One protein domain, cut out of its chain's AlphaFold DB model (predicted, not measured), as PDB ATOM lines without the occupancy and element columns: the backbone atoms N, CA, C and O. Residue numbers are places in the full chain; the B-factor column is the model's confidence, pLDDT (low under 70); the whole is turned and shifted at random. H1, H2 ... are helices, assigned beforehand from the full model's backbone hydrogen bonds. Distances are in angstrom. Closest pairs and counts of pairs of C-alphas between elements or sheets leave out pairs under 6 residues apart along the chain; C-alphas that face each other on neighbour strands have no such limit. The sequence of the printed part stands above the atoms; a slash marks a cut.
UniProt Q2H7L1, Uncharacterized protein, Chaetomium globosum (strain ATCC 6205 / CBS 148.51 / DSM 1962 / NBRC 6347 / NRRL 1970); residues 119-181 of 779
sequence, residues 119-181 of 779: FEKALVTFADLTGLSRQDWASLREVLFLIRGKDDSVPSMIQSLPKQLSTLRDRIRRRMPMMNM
ATOM      1  N   PHE A 119     146.081 116.986 158.757       93.12
ATOM      2  CA  PHE A 119     144.791 116.337 158.974       93.12
ATOM      3  C   PHE A 119     143.603 117.267 158.671       93.12
ATOM      4  O   PHE A 119     142.737 116.895 157.886       93.12
ATOM      5  N   GLU A 120     143.584 118.504 159.191       92.44
ATOM      6  CA  GLU A 120     142.544 119.494 158.849       92.44
ATOM      7  C   GLU A 120     142.501 119.794 157.341       92.44
ATOM      8  O   GLU A 120     141.415 119.940 156.782       92.44
ATOM      9  N   LYS A 121     143.664 119.860 156.671       90.38
ATOM     10  CA  LYS A 121     143.748 120.042 155.211       90.38
ATOM     11  C   LYS A 121     143.130 118.854 154.470       90.38
ATOM     12  O   LYS A 121     142.203 119.052 153.691       90.38
ATOM     13  N   ALA A 122     143.595 117.633 154.749       92.19
ATOM     14  CA  ALA A 122     143.092 116.413 154.118       92.19
ATOM     15  C   ALA A 122     141.580 116.227 154.337       92.19
ATOM     16  O   ALA A 122     140.865 115.836 153.418       92.19
ATOM     17  N   LEU A 123     141.082 116.574 155.527       93.94
ATOM     18  CA  LEU A 123     139.673 116.458 155.885       93.94
ATOM     19  C   LEU A 123     138.784 117.513 155.193       93.94
ATOM     20  O   LEU A 123     137.639 117.206 154.864       93.94
ATOM     21  N   VAL A 124     139.299 118.718 154.898       91.38
ATOM     22  CA  VAL A 124     138.618 119.668 153.991       91.38
ATOM     23  C   VAL A 124     138.631 119.165 152.558       91.38
ATOM     24  O   VAL A 124     137.577 119.160 151.933       91.38
ATOM     25  N   THR A 125     139.773 118.695 152.051       85.88
ATOM     26  CA  THR A 125     139.866 118.144 150.691       85.88
ATOM     27  C   THR A 125     138.889 116.982 150.503       85.88
ATOM     28  O   THR A 125     138.131 116.976 149.538       85.88
ATOM     29  N   PHE A 126     138.807 116.058 151.464       90.50
ATOM     30  CA  PHE A 126     137.801 114.997 151.484       90.50
ATOM     31  C   PHE A 126     136.368 115.553 151.473       90.50
ATOM     32  O   PHE A 126     135.555 115.130 150.654       90.50
ATOM     33  N   ALA A 127     136.048 116.517 152.342       89.44
ATOM     34  CA  ALA A 127     134.702 117.084 152.443       89.44
ATOM     35  C   ALA A 127     134.281 117.929 151.222       89.44
ATOM     36  O   ALA A 127     133.084 118.063 150.954       89.44
ATOM     37  N   ASP A 128     135.238 118.506 150.492       82.19
ATOM     38  CA  ASP A 128     135.015 119.225 149.234       82.19
ATOM     39  C   ASP A 128     134.854 118.251 148.054       82.19
ATOM     40  O   ASP A 128     133.900 118.398 147.293       82.19
ATOM     41  N   LEU A 129     135.694 117.211 147.951       75.81
ATOM     42  CA  LEU A 129     135.604 116.180 146.903       75.81
ATOM     43  C   LEU A 129     134.338 115.314 147.013       75.81
ATOM     44  O   LEU A 129     133.719 114.996 146.004       75.81
ATOM     45  N   THR A 130     133.933 114.944 148.231       82.19
ATOM     46  CA  THR A 130     132.727 114.122 148.471       82.19
ATOM     47  C   THR A 130     131.426 114.926 148.522       82.19
ATOM     48  O   THR A 130     130.349 114.343 148.627       82.19
ATOM     49  N   GLY A 131     131.494 116.264 148.488       82.12
ATOM     50  CA  GLY A 131     130.319 117.125 148.664       82.12
ATOM     51  C   GLY A 131     129.666 117.031 150.054       82.12
ATOM     52  O   GLY A 131     128.493 117.384 150.192       82.12
ATOM     53  N   LEU A 132     130.413 116.568 151.066       88.62
ATOM     54  CA  LEU A 132     129.950 116.204 152.411       88.62
ATOM     55  C   LEU A 132     128.972 117.231 153.010       88.62
ATOM     56  O   LEU A 132     129.280 118.431 153.105       88.62
ATOM     57  N   SER A 133     127.790 116.771 153.441       88.81
ATOM     58  CA  SER A 133     126.773 117.667 153.988       88.81
ATOM     59  C   SER A 133     127.098 118.111 155.419       88.81
ATOM     60  O   SER A 133     127.997 117.605 156.093       88.81
ATOM     61  N   ARG A 134     126.327 119.081 155.926       86.88
ATOM     62  CA  ARG A 134     126.447 119.540 157.321       86.88
ATOM     63  C   ARG A 134     126.059 118.465 158.341       86.88
ATOM     64  O   ARG A 134     126.521 118.550 159.473       86.88
ATOM     65  N   GLN A 135     125.209 117.512 157.952       90.81
ATOM     66  CA  GLN A 135     124.774 116.412 158.810       90.81
ATOM     67  C   GLN A 135     125.832 115.306 158.820       90.81
ATOM     68  O   GLN A 135     126.293 114.924 159.890       90.81
ATOM     69  N   ASP A 136     126.313 114.905 157.643       93.12
ATOM     70  CA  ASP A 136     127.371 113.894 157.510       93.12
ATOM     71  C   ASP A 136     128.670 114.361 158.181       93.12
ATOM     72  O   ASP A 136     129.357 113.568 158.814       93.12
ATOM     73  N   TRP A 137     128.979 115.664 158.130       94.69
ATOM     74  CA  TRP A 137     130.071 116.254 158.910       94.69
ATOM     75  C   TRP A 137     129.899 116.080 160.423       94.69
ATOM     76  O   TRP A 137     130.880 115.811 161.113       94.69
ATOM     77  N   ALA A 138     128.685 116.252 160.954       93.62
ATOM     78  CA  ALA A 138     128.434 116.084 162.381       93.62
ATOM     79  C   ALA A 138     128.649 114.619 162.793       93.62
ATOM     80  O   ALA A 138     129.431 114.363 163.706       93.62
ATOM     81  N   SER A 139     128.069 113.673 162.049       95.62
ATOM     82  CA  SER A 139     128.236 112.236 162.294       95.62
ATOM     83  C   SER A 139     129.681 111.761 162.090       95.62
ATOM     84  O   SER A 139     130.205 111.030 162.925       95.62
ATOM     85  N   LEU A 140     130.379 112.228 161.048       95.62
ATOM     86  CA  LEU A 140     131.805 111.947 160.838       95.62
ATOM     87  C   LEU A 140     132.650 112.486 161.997       95.62
ATOM     88  O   LEU A 140     133.547 111.801 162.482       95.62
ATOM     89  N   ARG A 141     132.354 113.698 162.481       94.88
ATOM     90  CA  ARG A 141     133.041 114.280 163.637       94.88
ATOM     91  C   ARG A 141     132.748 113.497 164.920       94.88
ATOM     92  O   ARG A 141     133.657 113.337 165.724       94.88
ATOM     93  N   GLU A 142     131.532 113.000 165.121       95.38
ATOM     94  CA  GLU A 142     131.190 112.128 166.254       95.38
ATOM     95  C   GLU A 142     131.964 110.804 166.196       95.38
ATOM     96  O   GLU A 142     132.610 110.451 167.181       95.38
ATOM     97  N   VAL A 143     132.020 110.144 165.032       96.12
ATOM     98  CA  VAL A 143     132.828 108.928 164.811       96.12
ATOM     99  C   VAL A 143     134.320 109.184 165.050       96.12
ATOM    100  O   VAL A 143     134.967 108.413 165.754       96.12
ATOM    101  N   LEU A 144     134.877 110.293 164.551       95.00
ATOM    102  CA  LEU A 144     136.269 110.674 164.827       95.00
ATOM    103  C   LEU A 144     136.521 110.902 166.330       95.00
ATOM    104  O   LEU A 144     137.590 110.560 166.829       95.00
ATOM    105  N   PHE A 145     135.541 111.418 167.077       94.31
ATOM    106  CA  PHE A 145     135.622 111.581 168.535       94.31
ATOM    107  C   PHE A 145     135.485 110.261 169.327       94.31
ATOM    108  O   PHE A 145     135.684 110.267 170.545       94.31
ATOM    109  N   LEU A 146     135.221 109.122 168.672       94.75
ATOM    110  CA  LEU A 146     135.356 107.784 169.273       94.75
ATOM    111  C   LEU A 146     136.796 107.248 169.217       94.75
ATOM    112  O   LEU A 146     137.122 106.326 169.960       94.75
ATOM    113  N   ILE A 147     137.676 107.827 168.393       93.62
ATOM    114  CA  ILE A 147     139.084 107.411 168.302       93.62
ATOM    115  C   ILE A 147     139.813 107.749 169.613       93.62
ATOM    116  O   ILE A 147     139.598 108.812 170.207       93.62
ATOM    117  N   ARG A 148     140.676 106.836 170.068       92.94
ATOM    118  CA  ARG A 148     141.469 106.944 171.301       92.94
ATOM    119  C   ARG A 148     142.959 106.783 171.020       92.94
ATOM    120  O   ARG A 148     143.348 106.012 170.143       92.94
ATOM    121  N   GLY A 149     143.780 107.538 171.743       88.12
ATOM    122  CA  GLY A 149     145.230 107.378 171.793       88.12
ATOM    123  C   GLY A 149     145.660 106.243 172.726       88.12
ATOM    124  O   GLY A 149     144.837 105.560 173.333       88.12
ATOM    125  N   LYS A 150     146.979 106.055 172.874       85.75
ATOM    126  CA  LYS A 150     147.570 105.079 173.820       85.75
ATOM    127  C   LYS A 150     147.323 105.432 175.297       85.75
ATOM    128  O   LYS A 150     147.584 104.621 176.175       85.75
ATOM    129  N   ASP A 151     146.865 106.651 175.536       91.19
ATOM    130  CA  ASP A 151     146.550 107.318 176.797       91.19
ATOM    131  C   ASP A 151     145.030 107.409 177.061       91.19
ATOM    132  O   ASP A 151     144.609 108.126 177.963       91.19
ATOM    133  N   ASP A 152     144.209 106.741 176.239       89.44
ATOM    134  CA  ASP A 152     142.738 106.848 176.196       89.44
ATOM    135  C   ASP A 152     142.196 108.286 176.008       89.44
ATOM    136  O   ASP A 152     141.025 108.578 176.256       89.44
ATOM    137  N   SER A 153     143.017 109.215 175.499       92.81
ATOM    138  CA  SER A 153     142.555 110.556 175.123       92.81
ATOM    139  C   SER A 153     142.120 110.617 173.654       92.81
ATOM    140  O   SER A 153     142.536 109.817 172.815       92.81
ATOM    141  N   VAL A 154     141.261 111.581 173.304       91.25
ATOM    142  CA  VAL A 154     140.982 111.895 171.892       91.25
ATOM    143  C   VAL A 154     142.212 112.608 171.314       91.25
ATOM    144  O   VAL A 154     142.597 113.634 171.877       91.25
ATOM    145  N   PRO A 155     142.801 112.167 170.185       93.88
ATOM    146  CA  PRO A 155     143.953 112.836 169.580       93.88
ATOM    147  C   PRO A 155     143.747 114.348 169.399       93.88
ATOM    148  O   PRO A 155     142.704 114.795 168.920       93.88
ATOM    149  N   SER A 156     144.749 115.161 169.745       91.06
ATOM    150  CA  SER A 156     144.630 116.632 169.792       91.06
ATOM    151  C   SER A 156     144.200 117.272 168.460       91.06
ATOM    152  O   SER A 156     143.435 118.237 168.456       91.06
ATOM    153  N   MET A 157     144.608 116.691 167.326       91.44
ATOM    154  CA  MET A 157     144.188 117.109 165.978       91.44
ATOM    155  C   MET A 157     142.711 116.817 165.652       91.44
ATOM    156  O   MET A 157     142.164 117.394 164.717       91.44
ATOM    157  N   ILE A 158     142.064 115.926 166.411       93.06
ATOM    158  CA  ILE A 158     140.619 115.676 166.361       93.06
ATOM    159  C   ILE A 158     139.909 116.631 167.329       93.06
ATOM    160  O   ILE A 158     138.906 117.242 166.958       93.06
ATOM    161  N   GLN A 159     140.460 116.851 168.532       91.56
ATOM    162  CA  GLN A 159     139.922 117.827 169.491       91.56
ATOM    163  C   GLN A 159     139.812 119.246 168.897       91.56
ATOM    164  O   GLN A 159     138.824 119.944 169.140       91.56
ATOM    165  N   SER A 160     140.789 119.663 168.083       90.81
ATOM    166  CA  SER A 160     140.834 120.987 167.443       90.81
ATOM    167  C   SER A 160     139.811 121.199 166.311       90.81
ATOM    168  O   SER A 160     139.627 122.348 165.873       90.81
ATOM    169  N   LEU A 161     139.127 120.137 165.850       93.94
ATOM    170  CA  LEU A 161     138.146 120.205 164.764       93.94
ATOM    171  C   LEU A 161     136.906 121.021 165.173       93.94
ATOM    172  O   LEU A 161     136.185 120.646 166.116       93.94
ATOM    173  N   PRO A 162     136.580 122.103 164.439       94.56
ATOM    174  CA  PRO A 162     135.437 122.942 164.754       94.56
ATOM    175  C   PRO A 162     134.123 122.183 164.535       94.56
ATOM    176  O   PRO A 162     134.012 121.301 163.687       94.56
ATOM    177  N   LYS A 163     133.084 122.562 165.288       95.00
ATOM    178  CA  LYS A 163     131.767 121.907 165.217       95.00
ATOM    179  C   LYS A 163     131.088 122.049 163.843       95.00
ATOM    180  O   LYS A 163     130.268 121.212 163.495       95.00
ATOM    181  N   GLN A 164     131.430 123.071 163.054       95.38
ATOM    182  CA  GLN A 164     130.833 123.328 161.739       95.38
ATOM    183  C   GLN A 164     131.849 123.178 160.599       95.38
ATOM    184  O   GLN A 164     132.925 123.778 160.636       95.38
ATOM    185  N   LEU A 165     131.450 122.476 159.532       93.12
ATOM    186  CA  LEU A 165     132.237 122.318 158.302       93.12
ATOM    187  C   LEU A 165     132.565 123.659 157.623       93.12
ATOM    188  O   LEU A 165     133.638 123.815 157.050       93.12
ATOM    189  N   SER A 166     131.676 124.655 157.726       91.44
ATOM    190  CA  SER A 166     131.932 126.035 157.286       91.44
ATOM    191  C   SER A 166     133.148 126.642 157.986       91.44
ATOM    192  O   SER A 166     134.021 127.184 157.322       91.44
ATOM    193  N   THR A 167     133.264 126.492 159.307       93.88
ATOM    194  CA  THR A 167     134.410 127.005 160.070       93.88
ATOM    195  C   THR A 167     135.716 126.306 159.693       93.88
ATOM    196  O   THR A 167     136.759 126.956 159.670       93.88
ATOM    197  N   LEU A 168     135.681 125.004 159.378       92.69
ATOM    198  CA  LEU A 168     136.864 124.281 158.903       92.69
ATOM    199  C   LEU A 168     137.280 124.771 157.503       92.69
ATOM    200  O   LEU A 168     138.427 125.179 157.316       92.69
ATOM    201  N   ARG A 169     136.331 124.831 156.557       91.44
ATOM    202  CA  ARG A 169     136.528 125.398 155.211       91.44
ATOM    203  C   ARG A 169     137.096 126.819 155.275       91.44
ATOM    204  O   ARG A 169     138.072 127.113 154.594       91.44
ATOM    205  N   ASP A 170     136.549 127.684 156.126       88.19
ATOM    206  CA  ASP A 170     136.988 129.078 156.247       88.19
ATOM    207  C   ASP A 170     138.357 129.227 156.933       88.19
ATOM    208  O   ASP A 170     139.126 130.110 156.547       88.19
ATOM    209  N   ARG A 171     138.717 128.358 157.895       88.62
ATOM    210  CA  ARG A 171     140.092 128.284 158.436       88.62
ATOM    211  C   ARG A 171     141.097 127.962 157.332       88.62
ATOM    212  O   ARG A 171     142.086 128.680 157.195       88.62
ATOM    213  N   ILE A 172     140.832 126.917 156.542       87.50
ATOM    214  CA  ILE A 172     141.719 126.498 155.450       87.50
ATOM    215  C   ILE A 172     141.788 127.585 154.368       87.50
ATOM    216  O   ILE A 172     142.884 128.038 154.051       87.50
ATOM    217  N   ARG A 173     140.653 128.107 153.882       82.75
ATOM    218  CA  ARG A 173     140.601 129.190 152.875       82.75
ATOM    219  C   ARG A 173     141.381 130.441 153.278       82.75
ATOM    220  O   ARG A 173     142.075 131.010 152.447       82.75
ATOM    221  N   ARG A 174     141.311 130.859 154.549       81.69
ATOM    222  CA  ARG A 174     142.077 132.013 155.062       81.69
ATOM    223  C   ARG A 174     143.582 131.751 155.169       81.69
ATOM    224  O   ARG A 174     144.337 132.714 155.298       81.69
ATOM    225  N   ARG A 175     144.021 130.486 155.161       83.56
ATOM    226  CA  ARG A 175     145.436 130.102 155.257       83.56
ATOM    227  C   ARG A 175     146.050 129.667 153.924       83.56
ATOM    228  O   ARG A 175     147.266 129.799 153.786       83.56
ATOM    229  N   MET A 176     145.267 129.150 152.979       76.88
ATOM    230  CA  MET A 176     145.773 128.737 151.666       76.88
ATOM    231  C   MET A 176     146.275 129.933 150.840       76.88
ATOM    232  O   MET A 176     145.727 131.031 150.964       76.88
ATOM    233  N   PRO A 177     147.288 129.733 149.976       69.06
ATOM    234  CA  PRO A 177     147.648 130.699 148.948       69.06
ATOM    235  C   PRO A 177     146.517 130.794 147.916       69.06
ATOM    236  O   PRO A 177     146.457 130.023 146.961       69.06
ATOM    237  N   MET A 178     145.602 131.740 148.117       67.75
ATOM    238  CA  MET A 178     144.702 132.179 147.054       67.75
ATOM    239  C   MET A 178     145.521 132.918 145.992       67.75
ATOM    240  O   MET A 178     146.421 133.688 146.332       67.75
ATOM    241  N   MET A 179     145.203 132.696 144.716       65.62
ATOM    242  CA  MET A 179     145.804 133.435 143.605       65.62
ATOM    243  C   MET A 179     145.509 134.935 143.759       65.62
ATOM    244  O   MET A 179     144.383 135.306 144.098       65.62
ATOM    245  N   ASN A 180     146.505 135.792 143.526       69.25
ATOM    246  CA  ASN A 180     146.270 137.234 143.439       69.25
ATOM    247  C   ASN A 180     145.307 137.506 142.275       69.25
ATOM    248  O   ASN A 180     145.452 136.913 141.210       69.25
ATOM    249  N   MET A 181     144.341 138.395 142.482       67.94
ATOM    250  CA  MET A 181     143.420 138.837 141.431       67.94
ATOM    251  C   MET A 181     143.791 140.259 141.022       67.94
ATOM    252  O   MET A 181     144.343 140.987 141.843       67.94
TER     253      MET A 181
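What this domain is: This is residues 119 to 181 of the 779 residues of an uncharacterized protein of Chaetomium globosum (strain ATCC 6205 / CBS 148.51 / DSM 1962 / NBRC 6347 / NRRL 1970) (UniProt Q2H7L1). Two helices, H1 and H4, cross near their middles, and a third, H2, folds back from the end of H1 as the second arm of an open V, with its first half near both H1 and the start of H4. A long loop runs on from H2 and returns through the short helix H3 to H4, and residues 176 to 181 trail off after H4; the length of the whole lies between this loop and this tail. The printed part has 63 residues with four named helices, H1, H2, H3 and H4 in that order, and no named strand; the class is all helix, with 37 residues in named elements. It is only just loose, close to compact, with a radius of gyration of the C-alphas of 13.1 A, and spans 47 by 23 by 16 A.

How they stand to each other: H1, residues 119 to 129, and H4, residues 165 to 175, touch, at a steep tilt of 67 degrees, opposite ways; their closest C-alphas, of Val 124 and Arg 169, are 6.2 A apart. H2, residues 134 to 144, is close to H1 but not clearly touching, with the closest C-alphas, of Ala 127 and Trp 137, 8.0 A apart. H1 and H2 run opposite ways at a steep tilt of 37 degrees, only just past shallow. H2 is also close to H4 but not clearly touching, and about perpendicular to it at 84 degrees; the closest C-alphas, of Trp 137 and Leu 165, are 6.5 A apart. H3, residues 156 to 159, is close to H1 but not clearly touching, with the closest C-alphas, of Phe 119 and Met 157, 7.1 A apart. It stands likewise to H2, with the closest C-alphas, of Leu 144 and Ile 158, 6.8 A apart. H3 and H4 are apart. In H1, H2 and H4 every O i to N i+4 pair is within hydrogen-bond range; H3 is too short for such a pair, and its one O i to N i+3 pair is within range.

Where its parts are: H1 measures 15.2 A from first to last C-alpha and begins with C-alpha 119 at (144.791, 116.337, 158.974). H2 is 15.2 A long and ends with C-alpha 144 at (136.269, 110.674, 164.827). H3 has four residues and measures 4.9 A. H4 is 15.6 A long and ends with C-alpha 175 at (145.436, 130.102, 155.257).

The domain as a whole: The two C-alphas farthest apart, of Asp 151 and Met 181, are 47.5 A apart. The printed part has no cut. The link from H2 to H3, 11 residues, is long; those from H1 to H2 and from H3 to H4 are tight. The mean pLDDT of the printed part is 88.7, and residues 177 to 181 are under 70.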